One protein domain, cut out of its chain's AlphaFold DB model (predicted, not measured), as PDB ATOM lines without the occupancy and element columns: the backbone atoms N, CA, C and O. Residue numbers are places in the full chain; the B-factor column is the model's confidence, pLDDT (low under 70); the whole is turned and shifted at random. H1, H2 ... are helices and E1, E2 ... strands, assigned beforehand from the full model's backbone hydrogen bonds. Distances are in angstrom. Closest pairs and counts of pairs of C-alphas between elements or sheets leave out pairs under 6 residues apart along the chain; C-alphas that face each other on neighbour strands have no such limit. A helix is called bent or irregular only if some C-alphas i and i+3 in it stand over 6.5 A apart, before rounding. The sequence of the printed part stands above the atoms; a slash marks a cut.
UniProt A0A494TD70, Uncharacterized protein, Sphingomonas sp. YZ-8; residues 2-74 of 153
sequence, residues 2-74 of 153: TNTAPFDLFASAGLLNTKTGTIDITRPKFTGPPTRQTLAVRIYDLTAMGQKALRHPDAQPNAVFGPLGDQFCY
ATOM      1  N   THR A   2     -31.269  49.392 -36.327       56.44
ATOM      2  CA  THR A   2     -29.920  49.561 -35.770       56.44
ATOM      3  C   THR A   2     -28.962  48.721 -36.609       56.44
ATOM      4  O   THR A   2     -29.190  47.525 -36.762       56.44
ATOM      5  N   ASN A   3     -27.949  49.336 -37.219       73.56
ATOM      6  CA  ASN A   3     -26.993  48.616 -38.056       73.56
ATOM      7  C   ASN A   3     -26.078  47.762 -37.161       73.56
ATOM      8  O   ASN A   3     -25.113  48.275 -36.599       73.56
ATOM      9  N   THR A   4     -26.404  46.478 -36.986       81.25
ATOM     10  CA  THR A   4     -25.611  45.533 -36.178       81.25
ATOM     11  C   THR A   4     -24.455  44.907 -36.947       81.25
ATOM     12  O   THR A   4     -23.658  44.194 -36.342       81.25
ATOM     13  N   ALA A   5     -24.319  45.198 -38.247       83.19
ATOM     14  CA  ALA A   5     -23.353  44.540 -39.121       83.19
ATOM     15  C   ALA A   5     -21.904  44.558 -38.589       83.19
ATOM     16  O   ALA A   5     -21.252  43.517 -38.664       83.19
ATOM     17  N   PRO A   6     -21.389  45.651 -37.981       84.56
ATOM     18  CA  PRO A   6     -20.052  45.631 -37.384       84.56
ATOM     19  C   PRO A   6     -19.918  44.645 -36.211       84.56
ATOM     20  O   PRO A   6     -18.921  43.937 -36.113       84.56
ATOM     21  N   PHE A   7     -20.929  44.554 -35.342       87.38
ATOM     22  CA  PHE A   7     -20.925  43.635 -34.197       87.38
ATOM     23  C   PHE A   7     -21.074  42.178 -34.630       87.38
ATOM     24  O   PHE A   7     -20.410  41.299 -34.083       87.38
ATOM     25  N   ASP A   8     -21.886  41.928 -35.656       88.88
ATOM     26  CA  ASP A   8     -22.019  40.610 -36.272       88.88
ATOM     27  C   ASP A   8     -20.702  40.148 -36.912       88.88
ATOM     28  O   ASP A   8     -20.327  38.981 -36.791       88.88
ATOM     29  N   LEU A   9     -19.948  41.068 -37.520       89.94
ATOM     30  CA  LEU A   9     -18.616  40.780 -38.046       89.94
ATOM     31  C   LEU A   9     -17.621  40.445 -36.936       89.94
ATOM     32  O   LEU A   9     -16.938  39.427 -37.035       89.94
ATOM     33  N   PHE A  10     -17.576  41.224 -35.854       90.88
ATOM     34  CA  PHE A  10     -16.729  40.900 -34.701       90.88
ATOM     35  C   PHE A  10     -17.105  39.559 -34.061       90.88
ATOM     36  O   PHE A  10     -16.220  38.825 -33.619       90.88
ATOM     37  N   ALA A  11     -18.390  39.202 -34.054       91.00
ATOM     38  CA  ALA A  11     -18.819  37.885 -33.611       91.00
ATOM     39  C   ALA A  11     -18.346  36.771 -34.554       91.00
ATOM     40  O   ALA A  11     -17.787  35.777 -34.102       91.00
ATOM     41  N   SER A  12     -18.474  36.965 -35.871       88.25
ATOM     42  CA  SER A  12     -17.959  36.015 -36.870       88.25
ATOM     43  C   SER A  12     -16.434  35.860 -36.818       88.25
ATOM     44  O   SER A  12     -15.905  34.788 -37.096       88.25
ATOM     45  N   ALA A  13     -15.732  36.917 -36.404       90.31
ATOM     46  CA  ALA A  13     -14.292  36.946 -36.193       90.31
ATOM     47  C   ALA A  13     -13.865  36.348 -34.836       90.31
ATOM     48  O   ALA A  13     -12.678  36.333 -34.519       90.31
ATOM     49  N   GLY A  14     -14.815  35.880 -34.016       90.44
ATOM     50  CA  GLY A  14     -14.571  35.248 -32.718       90.44
ATOM     51  C   GLY A  14     -14.260  36.214 -31.572       90.44
ATOM     52  O   GLY A  14     -13.902  35.767 -30.483       90.44
ATOM     53  N   LEU A  15     -14.376  37.530 -31.774       91.00
ATOM     54  CA  LEU A  15     -14.174  38.530 -30.717       91.00
ATOM     55  C   LEU A  15     -15.395  38.653 -29.803       91.00
ATOM     56  O   LEU A  15     -15.250  38.962 -28.619       91.00
ATOM     57  N   LEU A  16     -16.587  38.390 -30.341       92.94
ATOM     58  CA  LEU A  16     -17.854  38.468 -29.619       92.94
ATOM     59  C   LEU A  16     -18.626  37.146 -29.710       92.94
ATOM     60  O   LEU A  16     -18.576  36.442 -30.712       92.94
ATOM     61  N   ASN A  17     -19.388  36.838 -28.671       89.62
ATOM     62  CA  ASN A  17     -20.443  35.835 -28.685       89.62
ATOM     63  C   ASN A  17     -21.780  36.535 -28.911       89.62
ATOM     64  O   ASN A  17     -22.059  37.542 -28.263       89.62
ATOM     65  N   THR A  18     -22.637  35.981 -29.766       90.81
ATOM     66  CA  THR A  18     -24.008  36.479 -29.929       90.81
ATOM     67  C   THR A  18     -24.984  35.649 -29.113       90.81
ATOM     68  O   THR A  18     -25.014  34.424 -29.242       90.81
ATOM     69  N   LYS A  19     -25.844  36.308 -28.343       88.06
ATOM     70  CA  LYS A  19     -27.008  35.696 -27.701       88.06
ATOM     71  C   LYS A  19     -28.259  36.470 -28.075       88.06
ATOM     72  O   LYS A  19     -28.222  37.686 -28.243       88.06
ATOM     73  N   THR A  20     -29.378  35.773 -28.178       87.06
ATOM     74  CA  THR A  20     -30.686  36.423 -28.273       87.06
ATOM     75  C   THR A  20     -31.270  36.487 -26.875       87.06
ATOM     76  O   THR A  20     -31.244  35.497 -26.146       87.06
ATOM     77  N   GLY A  21     -31.772  37.651 -26.490       84.38
ATOM     78  CA  GLY A  21     -32.404  37.865 -25.199       84.38
ATOM     79  C   GLY A  21     -33.634  38.740 -25.335       84.38
ATOM     80  O   GLY A  21     -33.972  39.219 -26.418       84.38
ATOM     81  N   THR A  22     -34.300  38.966 -24.216       85.00
ATOM     82  CA  THR A  22     -35.408  39.908 -24.121       85.00
ATOM     83  C   THR A  22     -35.080  40.943 -23.068       85.00
ATOM     84  O   THR A  22     -34.671  40.584 -21.965       85.00
ATOM     85  N   ILE A  23     -35.265  42.217 -23.397       82.81
ATOM     86  CA  ILE A  23     -35.210  43.293 -22.411       82.81
ATOM     87  C   ILE A  23     -36.599  43.871 -22.227       82.81
ATOM     88  O   ILE A  23     -37.310  44.144 -23.199       82.81
ATOM     89  N   ASP A  24     -36.967  44.083 -20.973       84.62
ATOM     90  CA  ASP A  24     -38.164  44.828 -20.639       84.62
ATOM     91  C   ASP A  24     -37.805  46.303 -20.568       84.62
ATOM     92  O   ASP A  24     -37.104  46.761 -19.666       84.62
ATOM     93  N   ILE A  25     -38.291  47.064 -21.542       82.06
ATOM     94  CA  ILE A  25     -38.179  48.513 -21.519       82.06
ATOM     95  C   ILE A  25     -39.489  49.111 -21.029       82.06
ATOM     96  O   ILE A  25     -40.588  48.724 -21.433       82.06
ATOM     97  N   THR A  26     -39.369  50.104 -20.161       82.50
ATOM     98  CA  THR A  26     -40.503  50.936 -19.769       82.50
ATOM     99  C   THR A  26     -40.466  52.173 -20.648       82.50
ATOM    100  O   THR A  26     -39.589  53.016 -20.483       82.50
ATOM    101  N   ARG A  27     -41.376  52.272 -21.622       77.25
ATOM    102  CA  ARG A  27     -41.472  53.472 -22.462       77.25
ATOM    103  C   ARG A  27     -42.322  54.520 -21.741       77.25
ATOM    104  O   ARG A  27     -43.512  54.256 -21.514       77.25
ATOM    105  N   PRO A  28     -41.755  55.690 -21.393       76.56
ATOM    106  CA  PRO A  28     -42.550  56.789 -20.876       76.56
ATOM    107  C   PRO A  28     -43.509  57.271 -21.968       76.56
ATOM    108  O   PRO A  28     -43.136  57.374 -23.138       76.56
ATOM    109  N   LYS A  29     -44.757  57.541 -21.587       78.12
ATOM    110  CA  LYS A  29     -45.747  58.187 -22.452       78.12
ATOM    111  C   LYS A  29     -45.946  59.622 -21.986       78.12
ATOM    112  O   LYS A  29     -45.891  59.891 -20.791       78.12
ATOM    113  N   PHE A  30     -46.187  60.522 -22.937       78.12
ATOM    114  CA  PHE A  30     -46.468  61.930 -22.644       78.12
ATOM    115  C   PHE A  30     -47.806  62.106 -21.900       78.12
ATOM    116  O   PHE A  30     -47.954  63.018 -21.095       78.12
ATOM    117  N   THR A  31     -48.762  61.195 -22.120       72.50
ATOM    118  CA  THR A  31     -50.031  61.103 -21.386       72.50
ATOM    119  C   THR A  31     -50.334  59.646 -21.004       72.50
ATOM    120  O   THR A  31     -50.142  58.725 -21.802       72.50
ATOM    121  N   GLY A  32     -50.819  59.429 -19.776       77.69
ATOM    122  CA  GLY A  32     -51.181  58.105 -19.245       77.69
ATOM    123  C   GLY A  32     -50.014  57.296 -18.647       77.69
ATOM    124  O   GLY A  32     -48.867  57.745 -18.663       77.69
ATOM    125  N   PRO A  33     -50.292  56.102 -18.083       77.00
ATOM    126  CA  PRO A  33     -49.277  55.283 -17.428       77.00
ATOM    127  C   PRO A  33     -48.244  54.734 -18.431       77.00
ATOM    128  O   PRO A  33     -48.574  54.454 -19.593       77.00
ATOM    129  N   PRO A  34     -46.982  54.556 -17.996       79.00
ATOM    130  CA  PRO A  34     -45.920  54.050 -18.852       79.00
ATOM    131  C   PRO A  34     -46.239  52.631 -19.326       79.00
ATOM    132  O   PRO A  34     -46.850  51.828 -18.621       79.00
ATOM    133  N   THR A  35     -45.824  52.307 -20.546       81.75
ATOM    134  CA  THR A  35     -46.070  50.986 -21.131       81.75
ATOM    135  C   THR A  35     -44.808  50.146 -21.030       81.75
ATOM    136  O   THR A  35     -43.759  50.543 -21.545       81.75
ATOM    137  N   ARG A  36     -44.909  48.984 -20.378       82.75
ATOM    138  CA  ARG A  36     -43.863  47.958 -20.435       82.75
ATOM    139  C   ARG A  36     -43.922  47.261 -21.785       82.75
ATOM    140  O   ARG A  36     -44.998  46.895 -22.250       82.75
ATOM    141  N   GLN A  37     -42.768  47.105 -22.411       82.81
ATOM    142  CA  GLN A  37     -42.618  46.360 -23.649       82.81
ATOM    143  C   GLN A  37     -41.427  45.427 -23.522       82.81
ATOM    144  O   GLN A  37     -40.325  45.873 -23.209       82.81
ATOM    145  N   THR A  38     -41.655  44.154 -23.820       85.12
ATOM    146  CA  THR A  38     -40.597  43.160 -23.959       85.12
ATOM    147  C   THR A  38     -40.083  43.214 -25.392       85.12
ATOM    148  O   THR A  38     -40.832  42.976 -26.341       85.12
ATOM    149  N   LEU A  39     -38.815  43.573 -25.567       83.44
ATOM    150  CA  LEU A  39     -38.162  43.618 -26.869       83.44
ATOM    151  C   LEU A  39     -37.183  42.462 -26.998       83.44
ATOM    152  O   LEU A  39     -36.287  42.316 -26.168       83.44
ATOM    153  N   ALA A  40     -37.320  41.687 -28.073       84.12
ATOM    154  CA  ALA A  40     -36.275  40.768 -28.494       84.12
ATOM    155  C   ALA A  40     -35.045  41.580 -28.921       84.12
ATOM    156  O   ALA A  40     -35.125  42.441 -29.801       84.12
ATOM    157  N   VAL A  41     -33.915  41.315 -28.279       86.81
ATOM    158  CA  VAL A  41     -32.639  41.980 -28.531       86.81
ATOM    159  C   VAL A  41     -31.542  40.970 -28.794       86.81
ATOM    160  O   VAL A  41     -31.609  39.805 -28.402       86.81
ATOM    161  N   ARG A  42     -30.501  41.452 -29.464       86.75
ATOM    162  CA  ARG A  42     -29.280  40.708 -29.734       86.75
ATOM    163  C   ARG A  42     -28.197  41.246 -28.803       86.75
ATOM    164  O   ARG A  42     -27.904  42.438 -28.826       86.75
ATOM    165  N   ILE A  43     -27.688  40.377 -27.945       87.88
ATOM    166  CA  ILE A  43     -26.697  40.661 -26.910       87.88
ATOM    167  C   ILE A  43     -25.343  40.175 -27.423       87.88
ATOM    168  O   ILE A  43     -25.246  39.060 -27.944       87.88
ATOM    169  N   TYR A  44     -24.318  41.010 -27.280       89.44
ATOM    170  CA  TYR A  44     -22.950  40.690 -27.672       89.44
ATOM    171  C   TYR A  44     -22.071  40.658 -26.425       89.44
ATOM    172  O   TYR A  44     -21.863  41.694 -25.797       89.44
ATOM    173  N   ASP A  45     -21.563  39.479 -26.084       90.50
ATOM    174  CA  ASP A  45     -20.637  39.291 -24.966       90.50
ATOM    175  C   ASP A  45     -19.209  39.147 -25.496       90.50
ATOM    176  O   ASP A  45     -18.995  38.523 -26.534       90.50
ATOM    177  N   LEU A  46     -18.211  39.665 -24.782       90.56
ATOM    178  CA  LEU A  46     -16.812  39.454 -25.156       90.56
ATOM    179  C   LEU A  46     -16.425  37.980 -25.005       90.56
ATOM    180  O   LEU A  46     -16.742  37.331 -24.007       90.56
ATOM    181  N   THR A  47     -15.694  37.455 -25.986       92.62
ATOM    182  CA  THR A  47     -14.966  36.194 -25.812       92.62
ATOM    183  C   THR A  47     -13.686  36.436 -25.013       92.62
ATOM    184  O   THR A  47     -13.247  37.576 -24.855       92.62
ATOM    185  N   ALA A  48     -13.017  35.369 -24.565       90.50
ATOM    186  CA  ALA A  48     -11.694  35.496 -23.945       90.50
ATOM    187  C   ALA A  48     -10.678  36.198 -24.875       90.50
ATOM    188  O   ALA A  48      -9.851  36.989 -24.421       90.50
ATOM    189  N   MET A  49     -10.773  35.955 -26.190       88.06
ATOM    190  CA  MET A  49      -9.963  36.646 -27.196       88.06
ATOM    191  C   MET A  49     -10.351  38.124 -27.312       88.06
ATOM    192  O   MET A  49      -9.470  38.983 -27.293       88.06
ATOM    193  N   GLY A  50     -11.653  38.420 -27.389       87.00
ATOM    194  CA  GLY A  50     -12.168  39.786 -27.424       87.00
ATOM    195  C   GLY A  50     -11.708  40.592 -26.217       87.00
ATOM    196  O   GLY A  50     -11.178  41.684 -26.377       87.00
ATOM    197  N   GLN A  51     -11.803  40.024 -25.017       89.12
ATOM    198  CA  GLN A  51     -11.389  40.688 -23.785       89.12
ATOM    199  C   GLN A  51      -9.882  40.975 -23.742       89.12
ATOM    200  O   GLN A  51      -9.476  42.044 -23.296       89.12
ATOM    201  N   LYS A  52      -9.038  40.069 -24.257       87.75
ATOM    202  CA  LYS A  52      -7.584  40.298 -24.358       87.75
ATOM    203  C   LYS A  52      -7.237  41.401 -25.364       87.75
ATOM    204  O   LYS A  52      -6.293  42.167 -25.140       87.75
ATOM    205  N   ALA A  53      -7.974  41.451 -26.474       87.50
ATOM    206  CA  ALA A  53      -7.794  42.437 -27.532       87.50
ATOM    207  C   ALA A  53      -8.388  43.805 -27.172       87.50
ATOM    208  O   ALA A  53      -7.937  44.814 -27.713       87.50
ATOM    209  N   LEU A  54      -9.369  43.858 -26.269       87.62
ATOM    210  CA  LEU A  54     -10.032  45.095 -25.894       87.62
ATOM    211  C   LEU A  54      -9.050  46.055 -25.219       87.62
ATOM    212  O   LEU A  54      -8.232  45.699 -24.360       87.62
ATOM    213  N   ARG A  55      -9.137  47.305 -25.634       83.81
ATOM    214  CA  ARG A  55      -8.515  48.452 -25.009       83.81
ATOM    215  C   ARG A  55      -9.615  49.463 -24.778       83.81
ATOM    216  O   ARG A  55     -10.378  49.782 -25.686       83.81
ATOM    217  N   HIS A  56      -9.661  49.956 -23.556       74.19
ATOM    218  CA  HIS A  56     -10.354  51.182 -23.235       74.19
ATOM    219  C   HIS A  56      -9.299  52.253 -23.468       74.19
ATOM    220  O   HIS A  56      -8.427  52.397 -22.612       74.19
ATOM    221  N   PRO A  57      -9.228  52.887 -24.654       60.84
ATOM    222  CA  PRO A  57      -8.386  54.060 -24.768       60.84
ATOM    223  C   PRO A  57      -8.871  55.001 -23.673       60.84
ATOM    224  O   PRO A  57     -10.055  55.348 -23.664       60.84
ATOM    225  N   ASP A  58      -7.997  55.311 -22.711       53.47
ATOM    226  CA  ASP A  58      -8.295  56.269 -21.653       53.47
ATOM    227  C   ASP A  58      -8.988  57.435 -22.331       53.47
ATOM    228  O   ASP A  58      -8.461  57.946 -23.327       53.47
ATOM    229  N   ALA A  59     -10.225  57.722 -21.907       49.62
ATOM    230  CA  ALA A  59     -11.068  58.734 -22.518       49.62
ATOM    231  C   ALA A  59     -10.197  59.968 -22.708       49.62
ATOM    232  O   ALA A  59      -9.873  60.618 -21.716       49.62
ATOM    233  N   GLN A  60      -9.722  60.210 -23.941       47.66
ATOM    234  CA  GLN A  60      -8.736  61.260 -24.149       47.66
ATOM    235  C   GLN A  60      -9.399  62.515 -23.589       47.66
ATOM    236  O   GLN A  60     -10.484  62.856 -24.073       47.66
ATOM    237  N   PRO A  61      -8.814  63.181 -22.576       46.66
ATOM    238  CA  PRO A  61      -9.474  64.305 -21.913       46.66
ATOM    239  C   PRO A  61      -9.797  65.439 -22.902       46.66
ATOM    240  O   PRO A  61     -10.617  66.306 -22.621       46.66
ATOM    241  N   ASN A  62      -9.207  65.367 -24.102       46.16
ATOM    242  CA  ASN A  62      -9.292  66.335 -25.181       46.16
ATOM    243  C   ASN A  62      -9.985  65.769 -26.439       46.16
ATOM    244  O   ASN A  62      -9.844  66.344 -27.521       46.16
ATOM    245  N   ALA A  63     -10.693  64.634 -26.356       50.69
ATOM    246  CA  ALA A  63     -11.463  64.137 -27.490       50.69
ATOM    247  C   ALA A  63     -12.623  65.097 -27.779       50.69
ATOM    248  O   ALA A  63     -13.686  65.037 -27.165       50.69
ATOM    249  N   VAL A  64     -12.424  65.966 -28.771       53.34
ATOM    250  CA  VAL A  64     -13.409  66.940 -29.279       53.34
ATOM    251  C   VAL A  64     -14.727  66.266 -29.710       53.34
ATOM    252  O   VAL A  64     -15.758  66.925 -29.810       53.34
ATOM    253  N   PHE A  65     -14.715  64.942 -29.907       54.28
ATOM    254  CA  PHE A  65     -15.865  64.125 -30.303       54.28
ATOM    255  C   PHE A  65     -16.342  63.129 -29.224       54.28
ATOM    256  O   PHE A  65     -17.065  62.187 -29.542       54.28
ATOM    257  N   GLY A  66     -15.985  63.341 -27.952       46.97
ATOM    258  CA  GLY A  66     -16.317  62.431 -26.850       46.97
ATOM    259  C   GLY A  66     -15.361  61.234 -26.758       46.97
ATOM    260  O   GLY A  66     -14.510  61.058 -27.632       46.97
ATOM    261  N   PRO A  67     -15.451  60.418 -25.690       53.25
ATOM    262  CA  PRO A  67     -14.567  59.272 -25.511       53.25
ATOM    263  C   PRO A  67     -14.639  58.363 -26.738       53.25
ATOM    264  O   PRO A  67     -15.722  57.958 -27.165       53.25
ATOM    265  N   LEU A  68     -13.475  58.049 -27.309       57.97
ATOM    266  CA  LEU A  68     -13.360  56.960 -28.268       57.97
ATOM    267  C   LEU A  68     -13.843  55.707 -27.529       57.97
ATOM    268  O   LEU A  68     -13.225  55.312 -26.546       57.97
ATOM    269  N   GLY A  69     -14.988  55.153 -27.933       65.25
ATOM    270  CA  GLY A  69     -15.514  53.928 -27.327       65.25
ATOM    271  C   GLY A  69     -14.503  52.782 -27.408       65.25
ATOM    272  O   GLY A  69     -13.500  52.889 -28.116       65.25
ATOM    273  N   ASP A  70     -14.774  51.691 -26.696       75.38
ATOM    274  CA  ASP A  70     -13.873  50.541 -26.608       75.38
ATOM    275  C   ASP A  70     -13.347  50.090 -27.982       75.38
ATOM    276  O   ASP A  70     -14.091  49.980 -28.961       75.38
ATOM    277  N   GLN A  71     -12.043  49.824 -28.054       82.81
ATOM    278  CA  GLN A  71     -11.342  49.487 -29.292       82.81
ATOM    279  C   GLN A  71     -10.685  48.117 -29.187       82.81
ATOM    280  O   GLN A  71     -10.172  47.740 -28.138       82.81
ATOM    281  N   PHE A  72     -10.625  47.384 -30.296       87.44
ATOM    282  CA  PHE A  72      -9.839  46.155 -30.372       87.44
ATOM    283  C   PHE A  72      -8.439  46.446 -30.915       87.44
ATOM    284  O   PHE A  72      -8.278  46.945 -32.030       87.44
ATOM    285  N   CYS A  73      -7.415  46.097 -30.140       89.25
ATOM    286  CA  CYS A  73      -6.030  46.096 -30.585       89.25
ATOM    287  C   CYS A  73      -5.787  44.912 -31.529       89.25
ATOM    288  O   CYS A  73      -6.100  43.768 -31.198       89.25
ATOM    289  N   TYR A  74      -5.221  45.194 -32.701       91.19
ATOM    290  CA  TYR A  74      -5.018  44.213 -33.772       91.19
ATOM    291  C   TYR A  74      -3.548  44.018 -34.173       91.19
ATOM    292  O   TYR A  74      -3.255  43.276 -35.110       91.19
TER     293      TYR A  74
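Overview. This is residues 2 to 74 of the 153 residues of an uncharacterized protein of Sphingomonas sp. YZ-8 (UniProt A0A494TD70). A long bent hairpin of two antiparallel strands, E1 and E2, has two short helices, H1 and H2, at the end away from its turn; beyond H2 an irregular loop runs out and folds back, with residues 61 to 66 sticking out. The 73 printed residues run H1, E1, E2, H2, a mixed class, only just loose and close to extended, radius of gyration of the C-alphas 16.8 A, spans 50 by 33 by 19 A.

Arrangement. E1, residues 16 to 27, and E2, residues 35 to 46, form an antiparallel hairpin at 159 degrees; N 17 and O 45 are 2.7 A apart, within hydrogen-bond range. E1 bends by 67 degrees at residue 19, E2 by 57 degrees at residue 40. The closest C-alphas of H1, residues 5 to 12, and E1 are those of Ala 11 and Asn 17, 5.6 A. Those of H2, residues 48 to 53, and E1 are Leu 16 and Gly 50, 6.2 A. H1 and H2 are apart; in both, every O i to N i+4 pair is within hydrogen-bond range. Residues 54 to 55 pair antiparallel with 71 to 72.

Along the chain. E1 measures 28.9 A, E2 31.7 A, H1 10.3 A and H2 8.7 A. H1 begins at C-alpha 5 (-23.353, 44.540, -39.121); H2 ends at C-alpha 53 (-7.794, 42.437, -27.532).

Size, cuts and confidence. The C-alphas farthest apart, Gly 32 and Tyr 74, are 50.3 A apart. The printed part has no cut and no long link between named elements. The model's pLDDT is under 70 at residue 2 and residues 57 to 69.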